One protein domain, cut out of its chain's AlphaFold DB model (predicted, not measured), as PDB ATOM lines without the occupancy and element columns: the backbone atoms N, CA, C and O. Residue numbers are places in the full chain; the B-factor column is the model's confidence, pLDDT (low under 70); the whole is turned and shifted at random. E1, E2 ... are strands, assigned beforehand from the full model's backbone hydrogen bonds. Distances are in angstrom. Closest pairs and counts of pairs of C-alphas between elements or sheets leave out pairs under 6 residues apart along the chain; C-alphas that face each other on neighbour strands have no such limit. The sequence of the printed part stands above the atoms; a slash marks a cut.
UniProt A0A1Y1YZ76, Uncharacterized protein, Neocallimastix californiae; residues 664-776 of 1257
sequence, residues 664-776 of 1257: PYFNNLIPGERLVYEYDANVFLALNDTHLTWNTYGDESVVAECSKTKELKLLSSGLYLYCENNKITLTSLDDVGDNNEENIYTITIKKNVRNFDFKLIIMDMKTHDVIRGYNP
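This is residues 664 to 776 of the 1257 residues of an uncharacterized protein of Neocallimastix californiae (UniProt A0A1Y1YZ76). Three small antiparallel sheets stand round a shared core like the sides of a three-sided prism: E1 to E4, then E5 to E7, then E8 to E10. The sheet E1 E2 E3 E4 is partly face to face with each of the other two, its strands crossing theirs, while a wide loop, residues 733 to 744, leads from E7 to E8. The printed part has 113 residues, with ten named strands, E1 to E10 in order along it, and no named helix; the class is all strand. Each sheet has its strands side by side in chain order. The whole is compact, with a radius of gyration of the C-alphas of 14.1 A and spans of 43 by 40 by 27 A.

The printed part begins at Pro 664, and E1 takes residues 674 to 677, beginning at C-alpha 674 (-6.256, -41.491, 9.889). E2, residues 680 to 687, is the longest strand by residues and measures 17.7 A from first to last C-alpha; it bends by 62 degrees at Val 683, C-alpha at (-15.221, -37.842, 10.624). E3 is residues 691 to 696, 16.0 A, and E4 is residues 699 to 705, 17.3 A. E5 covers residues 709 to 715, 17.5 A, E6 residues 718 to 723, 15.8 A, and E7 residues 727 to 732, 13.1 A. E8, residues 745 to 751, measures 18.9 A, and E9, residues 758 to 764, 18.6 A. E10, residues 770 to 773, ends at C-alpha 773 (-19.239, -50.791, 3.875).

The largest sheet is a meander, each strand the antiparallel neighbour of the one before, in the order E1, E2, E3, E4. In the hairpin of E1 and E2, N 675 is 2.8 A from O 685, within hydrogen-bond range. In that of E2 and E3, N 686 and O 693 are 2.8 A apart, and in that of E3 and E4, N 694 and O 701 are 2.8 A apart. E5, E6 and E7 form a second meander, with N 713 and O 720 at 2.9 A, and N 721 and O 728 at 2.9 A. Residues 668 to 669 make a short antiparallel pairing with residues 712 to 713 of E5. E8, E9 and E10 form a third meander, with N 748 and O 761 at 3.0 A, and N 762 and O 772 at 2.9 A. The three sheets are a stack of sheets, face to face in turn. The strands of the first sheet stand at 61 degrees to those of E5 to E7, and at 58 degrees to those of E8 to E10. The closest C-alphas of E2 and E5 are those of Leu 687 and Leu 712, 7.4 A apart; those of E1 and E8 are Tyr 677 and Ile 749, 5.5 A apart. Between the second and third sheets, the closest C-alphas of E5 and E8 are those of Leu 715 and Tyr 745, 7.7 A apart. E4 and E7 are near each other, whereas E4 and E10, for instance, are apart.

The C-alphas farthest apart, those of Gly 698 and Asp 738, are 42.6 A from each other. The printed part has no cut. The link from E7 to E8, residues 733 to 744, is long, its C-alphas 13 to 24 A from the mean of all C-alphas; E8 to E9 is short, and the other links are tight. Mean pLDDT of the printed part is 77.4, and the model's confidence is under 70 at residues 664 to 667, 734 to 743, 752 to 756, 766 to 768 and 774 to 776.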
ATOM      1  N   PRO A 664       1.711 -42.951  -5.351       39.19
ATOM      2  CA  PRO A 664       0.700 -42.393  -4.457       39.19
ATOM      3  C   PRO A 664      -0.048 -43.499  -3.695       39.19
ATOM      4  O   PRO A 664      -0.955 -43.209  -2.915       39.19
ATOM      5  N   TYR A 665       0.298 -44.773  -3.929       45.25
ATOM      6  CA  TYR A 665      -0.419 -45.933  -3.417       45.25
ATOM      7  C   TYR A 665      -0.026 -46.229  -1.970       45.25
ATOM      8  O   TYR A 665       0.591 -47.246  -1.645       45.25
ATOM      9  N   PHE A 666      -0.490 -45.377  -1.054       60.00
ATOM     10  CA  PHE A 666      -0.754 -45.844   0.299       60.00
ATOM     11  C   PHE A 666      -1.857 -46.905   0.214       60.00
ATOM     12  O   PHE A 666      -3.040 -46.600   0.091       60.00
ATOM     13  N   ASN A 667      -1.425 -48.169   0.225       65.56
ATOM     14  CA  ASN A 667      -2.273 -49.358   0.350       65.56
ATOM     15  C   ASN A 667      -2.625 -49.679   1.811       65.56
ATOM     16  O   ASN A 667      -3.322 -50.660   2.095       65.56
ATOM     17  N   ASN A 668      -2.149 -48.843   2.739       76.81
ATOM     18  CA  ASN A 668      -2.294 -49.023   4.168       76.81
ATOM     19  C   ASN A 668      -2.384 -47.714   4.976       76.81
ATOM     20  O   ASN A 668      -1.822 -46.695   4.578       76.81
ATOM     21  N   LEU A 669      -3.006 -47.796   6.158       83.38
ATOM     22  CA  LEU A 669      -2.733 -46.908   7.300       83.38
ATOM     23  C   LEU A 669      -1.720 -47.584   8.234       83.38
ATOM     24  O   LEU A 669      -1.782 -48.804   8.413       83.38
ATOM     25  N   ILE A 670      -0.858 -46.804   8.884       85.00
ATOM     26  CA  ILE A 670      -0.000 -47.234  10.006       85.00
ATOM     27  C   ILE A 670      -0.406 -46.525  11.320       85.00
ATOM     28  O   ILE A 670      -1.206 -45.588  11.279       85.00
ATOM     29  N   PRO A 671       0.074 -46.965  12.501       83.75
ATOM     30  CA  PRO A 671      -0.313 -46.361  13.777       83.75
ATOM     31  C   PRO A 671       0.022 -44.866  13.854       83.75
ATOM     32  O   PRO A 671       1.124 -44.447  13.501       83.75
ATOM     33  N   GLY A 672      -0.946 -44.069  14.308       76.81
ATOM     34  CA  GLY A 672      -0.918 -42.605  14.316       76.81
ATOM     35  C   GLY A 672      -1.652 -41.952  13.137       76.81
ATOM     36  O   GLY A 672      -1.989 -40.771  13.225       76.81
ATOM     37  N   GLU A 673      -1.948 -42.693  12.064       81.50
ATOM     38  CA  GLU A 673      -2.613 -42.162  10.867       81.50
ATOM     39  C   GLU A 673      -4.138 -42.314  10.884       81.50
ATOM     40  O   GLU A 673      -4.721 -43.128  11.610       81.50
ATOM     41  N   ARG A 674      -4.798 -41.523  10.029       85.88
ATOM     42  CA  ARG A 674      -6.256 -41.491   9.889       85.88
ATOM     43  C   ARG A 674      -6.690 -41.511   8.426       85.88
ATOM     44  O   ARG A 674      -6.181 -40.746   7.616       85.88
ATOM     45  N   LEU A 675      -7.695 -42.305   8.089       86.44
ATOM     46  CA  LEU A 675      -8.492 -42.073   6.887       86.44
ATOM     47  C   LEU A 675      -9.574 -41.045   7.254       86.44
ATOM     48  O   LEU A 675     -10.392 -41.320   8.128       86.44
ATOM     49  N   VAL A 676      -9.550 -39.859   6.650       83.25
ATOM     50  CA  VAL A 676     -10.375 -38.692   7.026       83.25
ATOM     51  C   VAL A 676     -11.359 -38.354   5.908       83.25
ATOM     52  O   VAL A 676     -11.048 -38.532   4.732       83.25
ATOM     53  N   TYR A 677     -12.549 -37.860   6.251       80.19
ATOM     54  CA  TYR A 677     -13.478 -37.335   5.255       80.19
ATOM     55  C   TYR A 677     -13.001 -35.978   4.716       80.19
ATOM     56  O   TYR A 677     -12.787 -35.036   5.474       80.19
ATOM     57  N   GLU A 678     -12.888 -35.880   3.391       70.06
ATOM     58  CA  GLU A 678     -12.308 -34.754   2.637       70.06
ATOM     59  C   GLU A 678     -12.845 -33.361   3.019       70.06
ATOM     60  O   GLU A 678     -12.104 -32.385   2.963       70.06
ATOM     61  N   TYR A 679     -14.099 -33.270   3.477       70.19
ATOM     62  CA  TYR A 679     -14.750 -32.004   3.840       70.19
ATOM     63  C   TYR A 679     -15.063 -31.863   5.344       70.19
ATOM     64  O   TYR A 679     -15.713 -30.893   5.733       70.19
ATOM     65  N   ASP A 680     -14.658 -32.812   6.202       74.75
ATOM     66  CA  ASP A 680     -14.830 -32.698   7.660       74.75
ATOM     67  C   ASP A 680     -13.822 -33.559   8.445       74.75
ATOM     68  O   ASP A 680     -13.941 -34.784   8.537       74.75
ATOM     69  N   ALA A 681     -12.857 -32.901   9.092       76.06
ATOM     70  CA  ALA A 681     -11.828 -33.553   9.903       76.06
ATOM     71  C   ALA A 681     -12.355 -34.227  11.192       76.06
ATOM     72  O   ALA A 681     -11.592 -34.918  11.870       76.06
ATOM     73  N   ASN A 682     -13.637 -34.047  11.537       82.00
ATOM     74  CA  ASN A 682     -14.295 -34.698  12.677       82.00
ATOM     75  C   ASN A 682     -14.950 -36.044  12.310       82.00
ATOM     76  O   ASN A 682     -15.600 -36.653  13.162       82.00
ATOM     77  N   VAL A 683     -14.797 -36.507  11.063       83.19
ATOM     78  CA  VAL A 683     -15.221 -37.842  10.624       83.19
ATOM     79  C   VAL A 683     -14.020 -38.603  10.077       83.19
ATOM     80  O   VAL A 683     -13.452 -38.237   9.045       83.19
ATOM     81  N   PHE A 684     -13.614 -39.664  10.777       89.88
ATOM     82  CA  PHE A 684     -12.404 -40.406  10.436       89.88
ATOM     83  C   PHE A 684     -12.374 -41.844  10.967       89.88
ATOM     84  O   PHE A 684     -12.982 -42.187  11.978       89.88
ATOM     85  N   LEU A 685     -11.572 -42.669  10.298       91.69
ATOM     86  CA  LEU A 685     -11.105 -43.971  10.758       91.69
ATOM     87  C   LEU A 685      -9.636 -43.827  11.197       91.69
ATOM     88  O   LEU A 685      -8.764 -43.645  10.348       91.69
ATOM     89  N   ALA A 686      -9.353 -43.886  12.498       90.50
ATOM     90  CA  ALA A 686      -8.001 -43.781  13.051       90.50
ATOM     91  C   ALA A 686      -7.410 -45.157  13.366       90.50
ATOM     92  O   ALA A 686      -8.092 -46.019  13.925       90.50
ATOM     93  N   LEU A 687      -6.122 -45.346  13.070       89.75
ATOM     94  CA  LEU A 687      -5.352 -46.490  13.549       89.75
ATOM     95  C   LEU A 687      -4.411 -46.036  14.670       89.75
ATOM     96  O   LEU A 687      -3.447 -45.320  14.429       89.75
ATOM     97  N   ASN A 688      -4.675 -46.480  15.893       88.12
ATOM     98  CA  ASN A 688      -3.815 -46.282  17.060       88.12
ATOM     99  C   ASN A 688      -2.969 -47.547  17.323       88.12
ATOM    100  O   ASN A 688      -3.204 -48.594  16.718       88.12
ATOM    101  N   ASP A 689      -2.022 -47.483  18.265       87.31
ATOM    102  CA  ASP A 689      -1.104 -48.591  18.609       87.31
ATOM    103  C   ASP A 689      -1.797 -49.911  18.995       87.31
ATOM    104  O   ASP A 689      -1.185 -50.974  18.914       87.31
ATOM    105  N   THR A 690      -3.061 -49.868  19.424       87.00
ATOM    106  CA  THR A 690      -3.836 -51.042  19.868       87.00
ATOM    107  C   THR A 690      -5.235 -51.137  19.259       87.00
ATOM    108  O   THR A 690      -5.809 -52.220  19.236       87.00
ATOM    109  N   HIS A 691      -5.796 -50.046  18.738       90.62
ATOM    110  CA  HIS A 691      -7.192 -49.985  18.295       90.62
ATOM    111  C   HIS A 691      -7.309 -49.386  16.895       90.62
ATOM    112  O   HIS A 691      -6.630 -48.413  16.572       90.62
ATOM    113  N   LEU A 692      -8.228 -49.925  16.100       92.12
ATOM    114  CA  LEU A 692      -8.778 -49.266  14.921       92.12
ATOM    115  C   LEU A 692     -10.136 -48.674  15.319       92.12
ATOM    116  O   LEU A 692     -11.035 -49.433  15.691       92.12
ATOM    117  N   THR A 693     -10.294 -47.352  15.268       90.62
ATOM    118  CA  THR A 693     -11.519 -46.666  15.716       90.62
ATOM    119  C   THR A 693     -12.163 -45.846  14.605       90.62
ATOM    120  O   THR A 693     -11.490 -45.212  13.797       90.62
ATOM    121  N   TRP A 694     -13.492 -45.884  14.551       90.31
ATOM    122  CA  TRP A 694     -14.334 -45.089  13.665       90.31
ATOM    123  C   TRP A 694     -15.017 -43.999  14.491       90.31
ATOM    124  O   TRP A 694     -15.747 -44.320  15.432       90.31
ATOM    125  N   ASN A 695     -14.766 -42.736  14.148       87.00
ATOM    126  CA  ASN A 695     -15.266 -41.564  14.857       87.00
ATOM    127  C   ASN A 695     -16.153 -40.708  13.943       87.00
ATOM    128  O   ASN A 695     -15.765 -40.386  12.817       87.00
ATOM    129  N   THR A 696     -17.315 -40.307  14.457       84.56
ATOM    130  CA  THR A 696     -18.209 -39.322  13.836       84.56
ATOM    131  C   THR A 696     -18.612 -38.269  14.864       84.56
ATOM    132  O   THR A 696     -19.384 -38.564  15.773       84.56
ATOM    133  N   TYR A 697     -18.105 -37.040  14.733       80.25
ATOM    134  CA  TYR A 697     -18.434 -35.899  15.609       80.25
ATOM    135  C   TYR A 697     -18.223 -36.131  17.121       80.25
ATOM    136  O   TYR A 697     -18.830 -35.449  17.950       80.25
ATOM    137  N   GLY A 698     -17.325 -37.049  17.492       77.06
ATOM    138  CA  GLY A 698     -17.036 -37.412  18.880       77.06
ATOM    139  C   GLY A 698     -17.678 -38.721  19.345       77.06
ATOM    140  O   GLY A 698     -17.216 -39.269  20.344       77.06
ATOM    141  N   ASP A 699     -18.651 -39.269  18.610       82.25
ATOM    142  CA  ASP A 699     -19.094 -40.650  18.810       82.25
ATOM    143  C   ASP A 699     -18.017 -41.592  18.246       82.25
ATOM    144  O   ASP A 699     -17.871 -41.742  17.031       82.25
ATOM    145  N   GLU A 700     -17.221 -42.193  19.134       86.12
ATOM    146  CA  GLU A 700     -16.145 -43.127  18.790       86.12
ATOM    147  C   GLU A 700     -16.582 -44.586  18.980       86.12
ATOM    148  O   GLU A 700     -17.106 -44.975  20.023       86.12
ATOM    149  N   SER A 701     -16.323 -45.416  17.970       86.88
ATOM    150  CA  SER A 701     -16.619 -46.849  17.967       86.88
ATOM    151  C   SER A 701     -15.374 -47.664  17.614       86.88
ATOM    152  O   SER A 701     -14.632 -47.325  16.692       86.88
ATOM    153  N   VAL A 702     -15.127 -48.753  18.343       89.19
ATOM    154  CA  VAL A 702     -14.001 -49.656  18.064       89.19
ATOM    155  C   VAL A 702     -14.380 -50.599  16.921       89.19
ATOM    156  O   VAL A 702     -15.310 -51.390  17.049       89.19
ATOM    157  N   VAL A 703     -13.633 -50.525  15.820       86.88
ATOM    158  CA  VAL A 703     -13.774 -51.403  14.646       86.88
ATOM    159  C   VAL A 703     -13.109 -52.754  14.910       86.88
ATOM    160  O   VAL A 703     -13.659 -53.801  14.577       86.88
ATOM    161  N   ALA A 704     -11.904 -52.724  15.490       87.50
ATOM    162  CA  ALA A 704     -11.125 -53.897  15.873       87.50
ATOM    163  C   ALA A 704     -10.013 -53.522  16.871       87.50
ATOM    164  O   ALA A 704      -9.559 -52.376  16.913       87.50
ATOM    165  N   GLU A 705      -9.539 -54.512  17.628       89.81
ATOM    166  CA  GLU A 705      -8.493 -54.382  18.649       89.81
ATOM    167  C   GLU A 705      -7.338 -55.367  18.377       89.81
ATOM    168  O   GLU A 705      -7.550 -56.498  17.934       89.81
ATOM    169  N   CYS A 706      -6.108 -54.937  18.650       86.19
ATOM    170  CA  CYS A 706      -4.869 -55.707  18.586       86.19
ATOM    171  C   CYS A 706      -4.067 -55.493  19.880       86.19
ATOM    172  O   CYS A 706      -4.013 -54.383  20.402       86.19
ATOM    173  N   SER A 707      -3.302 -56.499  20.320       82.50
ATOM    174  CA  SER A 707      -2.313 -56.307  21.399       82.50
ATOM    175  C   SER A 707      -1.240 -55.268  21.045       82.50
ATOM    176  O   SER A 707      -0.740 -54.572  21.923       82.50
ATOM    177  N   LYS A 708      -0.901 -55.183  19.753       88.25
ATOM    178  CA  LYS A 708      -0.211 -54.068  19.102       88.25
ATOM    179  C   LYS A 708      -0.478 -54.114  17.594       88.25
ATOM    180  O   LYS A 708      -0.453 -55.200  17.008       88.25
ATOM    181  N   THR A 709      -0.768 -52.980  16.971       87.62
ATOM    182  CA  THR A 709      -1.069 -52.841  15.536       87.62
ATOM    183  C   THR A 709       0.215 -52.698  14.697       87.62
ATOM    184  O   THR A 709       1.278 -52.343  15.205       87.62
ATOM    185  N   LYS A 710       0.140 -53.024  13.398       86.25
ATOM    186  CA  LYS A 710       1.211 -52.809  12.402       86.25
ATOM    187  C   LYS A 710       0.720 -51.996  11.207       86.25
ATOM    188  O   LYS A 710       1.334 -50.996  10.862       86.25
ATOM    189  N   GLU A 711      -0.359 -52.447  10.570       87.06
ATOM    190  CA  GLU A 711      -0.985 -51.760   9.435       87.06
ATOM    191  C   GLU A 711      -2.457 -52.176   9.274       87.06
ATOM    192  O   GLU A 711      -2.797 -53.342   9.476       87.06
ATOM    193  N   LEU A 712      -3.330 -51.256   8.861       88.94
ATOM    194  CA  LEU A 712      -4.602 -51.595   8.210       88.94
ATOM    195  C   LEU A 712      -4.344 -51.597   6.708       88.94
ATOM    196  O   LEU A 712      -3.898 -50.575   6.201       88.94
ATOM    197  N   LYS A 713      -4.640 -52.687   5.995       87.31
ATOM    198  CA  LYS A 713      -4.282 -52.853   4.579       87.31
ATOM    199  C   LYS A 713      -5.443 -53.370   3.732       87.31
ATOM    200  O   LYS A 713      -6.134 -54.311   4.135       87.31
ATOM    201  N   LEU A 714      -5.620 -52.786   2.548       84.12
ATOM    202  CA  LEU A 714      -6.579 -53.234   1.534       84.12
ATOM    203  C   LEU A 714      -5.870 -54.110   0.489       84.12
ATOM    204  O   LEU A 714      -4.794 -53.764   0.012       84.12
ATOM    205  N   LEU A 715      -6.470 -55.248   0.141       80.19
ATOM    206  CA  LEU A 715      -6.006 -56.190  -0.883       80.19
ATOM    207  C   LEU A 715      -7.195 -56.602  -1.770       80.19
ATOM    208  O   LEU A 715      -8.348 -56.436  -1.372       80.19
ATOM    209  N   SER A 716      -6.926 -57.205  -2.932       74.00
ATOM    210  CA  SER A 716      -7.956 -57.741  -3.842       74.00
ATOM    211  C   SER A 716      -8.953 -58.683  -3.152       74.00
ATOM    212  O   SER A 716     -10.146 -58.625  -3.427       74.00
ATOM    213  N   SER A 717      -8.482 -59.494  -2.201       76.62
ATOM    214  CA  SER A 717      -9.282 -60.460  -1.437       76.62
ATOM    215  C   SER A 717      -9.976 -59.895  -0.186       76.62
ATOM    216  O   SER A 717     -10.805 -60.583   0.419       76.62
ATOM    217  N   GLY A 718      -9.689 -58.653   0.230       80.44
ATOM    218  CA  GLY A 718     -10.324 -58.065   1.413       80.44
ATOM    219  C   GLY A 718      -9.570 -56.934   2.112       80.44
ATOM    220  O   GLY A 718      -8.439 -56.586   1.773       80.44
ATOM    221  N   LEU A 719     -10.213 -56.388   3.146       86.69
ATOM    222  CA  LEU A 719      -9.633 -55.421   4.080       86.69
ATOM    223  C   LEU A 719      -9.195 -56.137   5.361       86.69
ATOM    224  O   LEU A 719      -9.978 -56.872   5.976       86.69
ATOM    225  N   TYR A 720      -7.958 -55.892   5.788       88.56
ATOM    226  CA  TYR A 720      -7.336 -56.622   6.885       88.56
ATOM    227  C   TYR A 720      -6.555 -55.712   7.833       88.56
ATOM    228  O   TYR A 720      -5.715 -54.927   7.396       88.56
ATOM    229  N   LEU A 721      -6.760 -55.888   9.138       91.06
ATOM    230  CA  LEU A 721      -5.921 -55.292  10.172       91.06
ATOM    231  C   LEU A 721      -4.812 -56.284  10.550       91.06
ATOM    232  O   LEU A 721      -5.076 -57.398  11.004       91.06
ATOM    233  N   TYR A 722      -3.562 -55.886  10.345       88.69
ATOM    234  CA  TYR A 722      -2.383 -56.642  10.741       88.69
ATOM    235  C   TYR A 722      -1.943 -56.179  12.132       88.69
ATOM    236  O   TYR A 722      -1.541 -55.029  12.321       88.69
ATOM    237  N   CYS A 723      -2.007 -57.088  13.102       88.81
ATOM    238  CA  CYS A 723      -1.418 -56.920  14.425       88.81
ATOM    239  C   CYS A 723       0.041 -57.419  14.420       88.81
ATOM    240  O   CYS A 723       0.536 -57.964  13.431       88.81
ATOM    241  N   GLU A 724       0.748 -57.296  15.544       83.25
ATOM    242  CA  GLU A 724       2.149 -57.718  15.629       83.25
ATOM    243  C   GLU A 724       2.340 -59.233  15.416       83.25
ATOM    244  O   GLU A 724       3.276 -59.622  14.713       83.25
ATOM    245  N   ASN A 725       1.416 -60.059  15.931       80.00
ATOM    246  CA  ASN A 725       1.506 -61.530  15.948       80.00
ATOM    247  C   ASN A 725       0.375 -62.263  15.190       80.00
ATOM    248  O   ASN A 725       0.424 -63.484  15.056       80.00
ATOM    249  N   ASN A 726      -0.653 -61.556  14.715       85.69
ATOM    250  CA  ASN A 726      -1.828 -62.131  14.049       85.69
ATOM    251  C   ASN A 726      -2.457 -61.144  13.045       85.69
ATOM    252  O   ASN A 726      -2.084 -59.975  12.974       85.69
ATOM    253  N   LYS A 727      -3.412 -61.631  12.246       87.69
ATOM    254  CA  LYS A 727      -4.131 -60.882  11.206       87.69
ATOM    255  C   LYS A 727      -5.637 -61.001  11.451       87.69
ATOM    256  O   LYS A 727      -6.128 -62.109  11.647       87.69
ATOM    257  N   ILE A 728      -6.353 -59.881  11.414       87.50
ATOM    258  CA  ILE A 728      -7.809 -59.792  11.575       87.50
ATOM    259  C   ILE A 728      -8.426 -59.431  10.219       87.50
ATOM    260  O   ILE A 728      -8.014 -58.465   9.575       87.50
ATOM    261  N   THR A 729      -9.417 -60.203   9.775       86.31
ATOM    262  CA  THR A 729     -10.195 -59.913   8.560       86.31
ATOM    263  C   THR A 729     -11.380 -59.030   8.914       86.31
ATOM    264  O   THR A 729     -12.232 -59.452   9.690       86.31
ATOM    265  N   LEU A 730     -11.443 -57.828   8.336       83.25
ATOM    266  CA  LEU A 730     -12.546 -56.888   8.555       83.25
ATOM    267  C   LEU A 730     -13.649 -57.069   7.505       83.25
ATOM    268  O   LEU A 730     -14.831 -57.023   7.829       83.25
ATOM    269  N   THR A 731     -13.280 -57.330   6.249       79.62
ATOM    270  CA  THR A 731     -14.227 -57.805   5.230       79.62
ATOM    271  C   THR A 731     -13.509 -58.591   4.138       79.62
ATOM    272  O   THR A 731     -12.353 -58.302   3.827       79.62
ATOM    273  N   SER A 732     -14.192 -59.577   3.556       78.25
ATOM    274  CA  SER A 732     -13.734 -60.328   2.386       78.25
ATOM    275  C   SER A 732     -14.441 -59.853   1.118       78.25
ATOM    276  O   SER A 732     -15.653 -59.588   1.102       78.25
ATOM    277  N   LEU A 733     -13.663 -59.760   0.047       75.19
ATOM    278  CA  LEU A 733     -14.125 -59.434  -1.297       75.19
ATOM    279  C   LEU A 733     -14.214 -60.720  -2.129       75.19
ATOM    280  O   LEU A 733     -13.640 -61.748  -1.768       75.19
ATOM    281  N   ASP A 734     -15.034 -60.682  -3.172       68.12
ATOM    282  CA  ASP A 734     -15.323 -61.839  -4.016       68.12
ATOM    283  C   ASP A 734     -14.203 -61.948  -5.088       68.12
ATOM    284  O   ASP A 734     -13.878 -60.956  -5.734       68.12
ATOM    285  N   ASP A 735     -13.550 -63.112  -5.213       55.19
ATOM    286  CA  ASP A 735     -12.189 -63.236  -5.784       55.19
ATOM    287  C   ASP A 735     -12.136 -63.083  -7.325       55.19
ATOM    288  O   ASP A 735     -12.671 -63.909  -8.072       55.19
ATOM    289  N   VAL A 736     -11.482 -62.022  -7.816       53.59
ATOM    290  CA  VAL A 736     -11.366 -61.696  -9.252       53.59
ATOM    291  C   VAL A 736     -10.126 -62.384  -9.835       53.59
ATOM    292  O   VAL A 736      -9.035 -61.823  -9.858       53.59
ATOM    293  N   GLY A 737     -10.297 -63.640 -10.253       47.72
ATOM    294  CA  GLY A 737      -9.197 -64.588 -10.474       47.72
ATOM    295  C   GLY A 737      -8.102 -64.200 -11.487       47.72
ATOM    296  O   GLY A 737      -8.390 -63.755 -12.600       47.72
ATOM    297  N   ASP A 738      -6.855 -64.478 -11.085       41.09
ATOM    298  CA  ASP A 738      -5.575 -64.594 -11.821       41.09
ATOM    299  C   ASP A 738      -5.103 -63.468 -12.769       41.09
ATOM    300  O   ASP A 738      -3.915 -63.416 -13.106       41.09
ATOM    301  N   ASN A 739      -5.951 -62.516 -13.162       44.50
ATOM    302  CA  ASN A 739      -5.524 -61.331 -13.910       44.50
ATOM    303  C   ASN A 739      -5.012 -60.253 -12.941       44.50
ATOM    304  O   ASN A 739      -5.791 -59.522 -12.338       44.50
ATOM    305  N   ASN A 740      -3.686 -60.173 -12.806       44.22
ATOM    306  CA  ASN A 740      -2.956 -59.365 -11.817       44.22
ATOM    307  C   ASN A 740      -3.020 -57.830 -12.041       44.22
ATOM    308  O   ASN A 740      -1.986 -57.176 -12.171       44.22
ATOM    309  N   GLU A 741      -4.216 -57.234 -12.054       52.00
ATOM    310  CA  GLU A 741      -4.401 -55.797 -11.802       52.00
ATOM    311  C   GLU A 741      -4.382 -55.565 -10.274       52.00
ATOM    312  O   GLU A 741      -5.396 -55.679  -9.586       52.00
ATOM    313  N   GLU A 742      -3.207 -55.266  -9.703       52.84
ATOM    314  CA  GLU A 742      -3.138 -54.737  -8.333       52.84
ATOM    315  C   GLU A 742      -3.865 -53.375  -8.269       52.84
ATOM    316  O   GLU A 742      -3.715 -52.547  -9.167       52.84
ATOM    317  N   ASN A 743      -4.593 -53.116  -7.173       57.53
ATOM    318  CA  ASN A 743      -5.354 -51.878  -6.893       57.53
ATOM    319  C   ASN A 743      -6.729 -51.701  -7.595       57.53
ATOM    320  O   ASN A 743      -7.148 -50.571  -7.819       57.53
ATOM    321  N   ILE A 744      -7.493 -52.773  -7.871       71.38
ATOM    322  CA  ILE A 744      -8.890 -52.658  -8.377       71.38
ATOM    323  C   ILE A 744      -9.837 -51.940  -7.386       71.38
ATOM    324  O   ILE A 744     -10.776 -51.262  -7.804       71.38
ATOM    325  N   TYR A 745      -9.616 -52.081  -6.074       78.31
ATOM    326  CA  TYR A 745     -10.518 -51.569  -5.030       78.31
ATOM    327  C   TYR A 745      -9.909 -50.426  -4.221       78.31
ATOM    328  O   TYR A 745      -8.753 -50.513  -3.813       78.31
ATOM    329  N   THR A 746     -10.724 -49.424  -3.893       83.50
ATOM    330  CA  THR A 746     -10.394 -48.297  -3.003       83.50
ATOM    331  C   THR A 746     -11.263 -48.321  -1.742       83.50
ATOM    332  O   THR A 746     -12.397 -48.805  -1.794       83.50
ATOM    333  N   ILE A 747     -10.773 -47.794  -0.613       85.88
ATOM    334  CA  ILE A 747     -11.618 -47.468   0.555       85.88
ATOM    335  C   ILE A 747     -11.719 -45.952   0.712       85.88
ATOM    336  O   ILE A 747     -10.728 -45.240   0.565       85.88
ATOM    337  N   THR A 748     -12.911 -45.463   1.038       85.94
ATOM    338  CA  THR A 748     -13.219 -44.033   1.134       85.94
ATOM    339  C   THR A 748     -14.310 -43.786   2.174       85.94
ATOM    340  O   THR A 748     -15.067 -44.696   2.529       85.94
ATOM    341  N   ILE A 749     -14.422 -42.550   2.656       84.88
ATOM    342  CA  ILE A 749     -15.553 -42.107   3.476       84.88
ATOM    343  C   ILE A 749     -16.488 -41.291   2.590       84.88
ATOM    344  O   ILE A 749     -16.077 -40.290   2.001       84.88
ATOM    345  N   LYS A 750     -17.767 -41.677   2.519       80.12
ATOM    346  CA  LYS A 750     -18.799 -40.877   1.851       80.12
ATOM    347  C   LYS A 750     -19.873 -40.432   2.834       80.12
ATOM    348  O   LYS A 750     -20.529 -41.244   3.488       80.12
ATOM    349  N   LYS A 751     -20.066 -39.115   2.889       78.44
ATOM    350  CA  LYS A 751     -21.223 -38.465   3.500       78.44
ATOM    351  C   LYS A 751     -22.466 -38.730   2.656       78.44
ATOM    352  O   LYS A 751     -22.437 -38.538   1.442       78.44
ATOM    353  N   ASN A 752     -23.558 -39.098   3.306       68.62
ATOM    354  CA  ASN A 752     -24.902 -39.009   2.763       68.62
ATOM    355  C   ASN A 752     -25.351 -37.543   2.856       68.62
ATOM    356  O   ASN A 752     -25.599 -37.019   3.945       68.62
ATOM    357  N   VAL A 753     -25.437 -36.866   1.710       63.28
ATOM    358  CA  VAL A 753     -25.689 -35.412   1.641       63.28
ATOM    359  C   VAL A 753     -27.031 -35.017   2.285       63.28
ATOM    360  O   VAL A 753     -27.184 -33.889   2.755       63.28
ATOM    361  N   ARG A 754     -27.992 -35.950   2.343       62.44
ATOM    362  CA  ARG A 754     -29.406 -35.677   2.650       62.44
ATOM    363  C   ARG A 754     -29.796 -35.905   4.110       62.44
ATOM    364  O   ARG A 754     -30.730 -35.262   4.577       62.44
ATOM    365  N   ASN A 755     -29.085 -36.767   4.843       63.22
ATOM    366  CA  ASN A 755     -29.326 -37.000   6.276       63.22
ATOM    367  C   ASN A 755     -28.083 -36.804   7.174       63.22
ATOM    368  O   ASN A 755     -28.189 -37.022   8.376       63.22
ATOM    369  N   PHE A 756     -26.935 -36.404   6.608       65.75
ATOM    370  CA  PHE A 756     -25.650 -36.238   7.308       65.75
ATOM    371  C   PHE A 756     -25.074 -37.525   7.954       65.75
ATOM    372  O   PHE A 756     -24.188 -37.435   8.797       65.75
ATOM    373  N   ASP A 757     -25.519 -38.716   7.538       73.62
ATOM    374  CA  ASP A 757     -24.853 -40.000   7.832       73.62
ATOM    375  C   ASP A 757     -23.502 -40.098   7.095       73.62
ATOM    376  O   ASP A 757     -23.314 -39.487   6.040       73.62
ATOM    377  N   PHE A 758     -22.563 -40.889   7.611       80.31
ATOM    378  CA  PHE A 758     -21.246 -41.099   7.010       80.31
ATOM    379  C   PHE A 758     -20.933 -42.592   6.939       80.31
ATOM    380  O   PHE A 758     -20.789 -43.266   7.958       80.31
ATOM    381  N   LYS A 759     -20.775 -43.110   5.717       79.12
ATOM    382  CA  LYS A 759     -20.428 -44.512   5.480       79.12
ATOM    383  C   LYS A 759     -18.977 -44.627   5.016       79.12
ATOM    384  O   LYS A 759     -18.601 -44.110   3.965       79.12
ATOM    385  N   LEU A 760     -18.179 -45.359   5.789       84.62
ATOM    386  CA  LEU A 760     -16.917 -45.942   5.338       84.62
ATOM    387  C   LEU A 760     -17.235 -47.083   4.358       84.62
ATOM    388  O   LEU A 760     -17.887 -48.055   4.751       84.62
ATOM    389  N   ILE A 761     -16.803 -46.960   3.101       83.44
ATOM    390  CA  ILE A 761     -17.151 -47.877   2.003       83.44
ATOM    391  C   ILE A 761     -15.926 -48.335   1.207       83.44
ATOM    392  O   ILE A 761     -14.939 -47.612   1.100       83.44
ATOM    393  N   ILE A 762     -16.023 -49.528   0.613       84.50
ATOM    394  CA  ILE A 762     -15.091 -50.034  -0.403       84.50
ATOM    395  C   ILE A 762     -15.778 -49.941  -1.766       84.50
ATOM    396  O   ILE A 762     -16.902 -50.430  -1.923       84.50
ATOM    397  N   MET A 763     -15.096 -49.343  -2.740       79.69
ATOM    398  CA  MET A 763     -15.571 -49.173  -4.116       79.69
ATOM    399  C   MET A 763     -14.616 -49.841  -5.107       79.69
ATOM    400  O   MET A 763     -13.410 -49.911  -4.870       79.69
ATOM    401  N   ASP A 764     -15.155 -50.295  -6.229       76.25
ATOM    402  CA  ASP A 764     -14.393 -50.698  -7.411       76.25
ATOM    403  C   ASP A 764     -13.981 -49.448  -8.208       76.25
ATOM    404  O   ASP A 764     -14.826 -48.632  -8.567       76.25
ATOM    405  N   MET A 765     -12.683 -49.263  -8.461       71.69
ATOM    406  CA  MET A 765     -12.144 -48.050  -9.098       71.69
ATOM    407  C   MET A 765     -12.486 -47.938 -10.592       71.69
ATOM    408  O   MET A 765     -12.465 -46.843 -11.145       71.69
ATOM    409  N   LYS A 766     -12.815 -49.054 -11.251       69.25
ATOM    410  CA  LYS A 766     -13.055 -49.134 -12.701       69.25
ATOM    411  C   LYS A 766     -14.511 -48.823 -13.038       69.25
ATOM    412  O   LYS A 766     -14.809 -48.111 -13.992       69.25
ATOM    413  N   THR A 767     -15.423 -49.332 -12.219       65.56
ATOM    414  CA  THR A 767     -16.879 -49.172 -12.348       65.56
ATOM    415  C   THR A 767     -17.453 -48.075 -11.450       65.56
ATOM    416  O   THR A 767     -18.592 -47.666 -11.663       65.56
ATOM    417  N   HIS A 768     -16.674 -47.585 -10.477       68.38
ATOM    418  CA  HIS A 768     -17.097 -46.666  -9.406       68.38
ATOM    419  C   HIS A 768     -18.225 -47.234  -8.521       68.38
ATOM    420  O   HIS A 768     -18.925 -46.498  -7.823       68.38
ATOM    421  N   ASP A 769     -18.401 -48.558  -8.541       70.75
ATOM    422  CA  ASP A 769     -19.525 -49.250  -7.925       70.75
ATOM    423  C   ASP A 769     -19.198 -49.663  -6.475       70.75
ATOM    424  O   ASP A 769     -18.081 -50.087  -6.166       70.75
ATOM    425  N   VAL A 770     -20.158 -49.530  -5.553       76.19
ATOM    426  CA  VAL A 770     -19.929 -49.811  -4.119       76.19
ATOM    427  C   VAL A 770     -20.059 -51.311  -3.831       76.19
ATOM    428  O   VAL A 770     -21.070 -51.931  -4.171       76.19
ATOM    429  N   ILE A 771     -19.041 -51.890  -3.181       76.19
ATOM    430  CA  ILE A 771     -18.877 -53.346  -2.998       76.19
ATOM    431  C   ILE A 771     -19.078 -53.792  -1.537       76.19
ATOM    432  O   ILE A 771     -19.589 -54.889  -1.290       76.19
ATOM    433  N   ARG A 772     -18.683 -52.965  -0.556       75.00
ATOM    434  CA  ARG A 772     -18.857 -53.189   0.901       75.00
ATOM    435  C   ARG A 772     -18.944 -51.853   1.655       75.00
ATOM    436  O   ARG A 772     -18.553 -50.817   1.126       75.00
ATOM    437  N   GLY A 773     -19.365 -51.898   2.920       71.06
ATOM    438  CA  GLY A 773     -19.239 -50.791   3.875       71.06
ATOM    439  C   GLY A 773     -19.180 -51.282   5.324       71.06
ATOM    440  O   GLY A 773     -19.536 -52.430   5.585       71.06
ATOM    441  N   TYR A 774     -18.697 -50.433   6.238       64.81
ATOM    442  CA  TYR A 774     -18.509 -50.764   7.662       64.81
ATOM    443  C   TYR A 774     -19.843 -50.999   8.385       64.81
ATOM    444  O   TYR A 774     -20.066 -52.074   8.936       64.81
ATOM    445  N   ASN A 775     -20.779 -50.054   8.260       64.69
ATOM    446  CA  ASN A 775     -22.198 -50.391   8.318       64.69
ATOM    447  C   ASN A 775     -22.533 -51.097   6.990       64.69
ATOM    448  O   ASN A 775     -22.363 -50.474   5.935       64.69
ATOM    449  N   PRO A 776     -22.937 -52.382   6.999       65.12
ATOM    450  CA  PRO A 776     -22.955 -53.199   5.794       65.12
ATOM    451  C   PRO A 776     -23.967 -52.675   4.776       65.12
ATOM    452  O   PRO A 776     -25.176 -52.714   5.008       65.12
TER     453      PRO A 776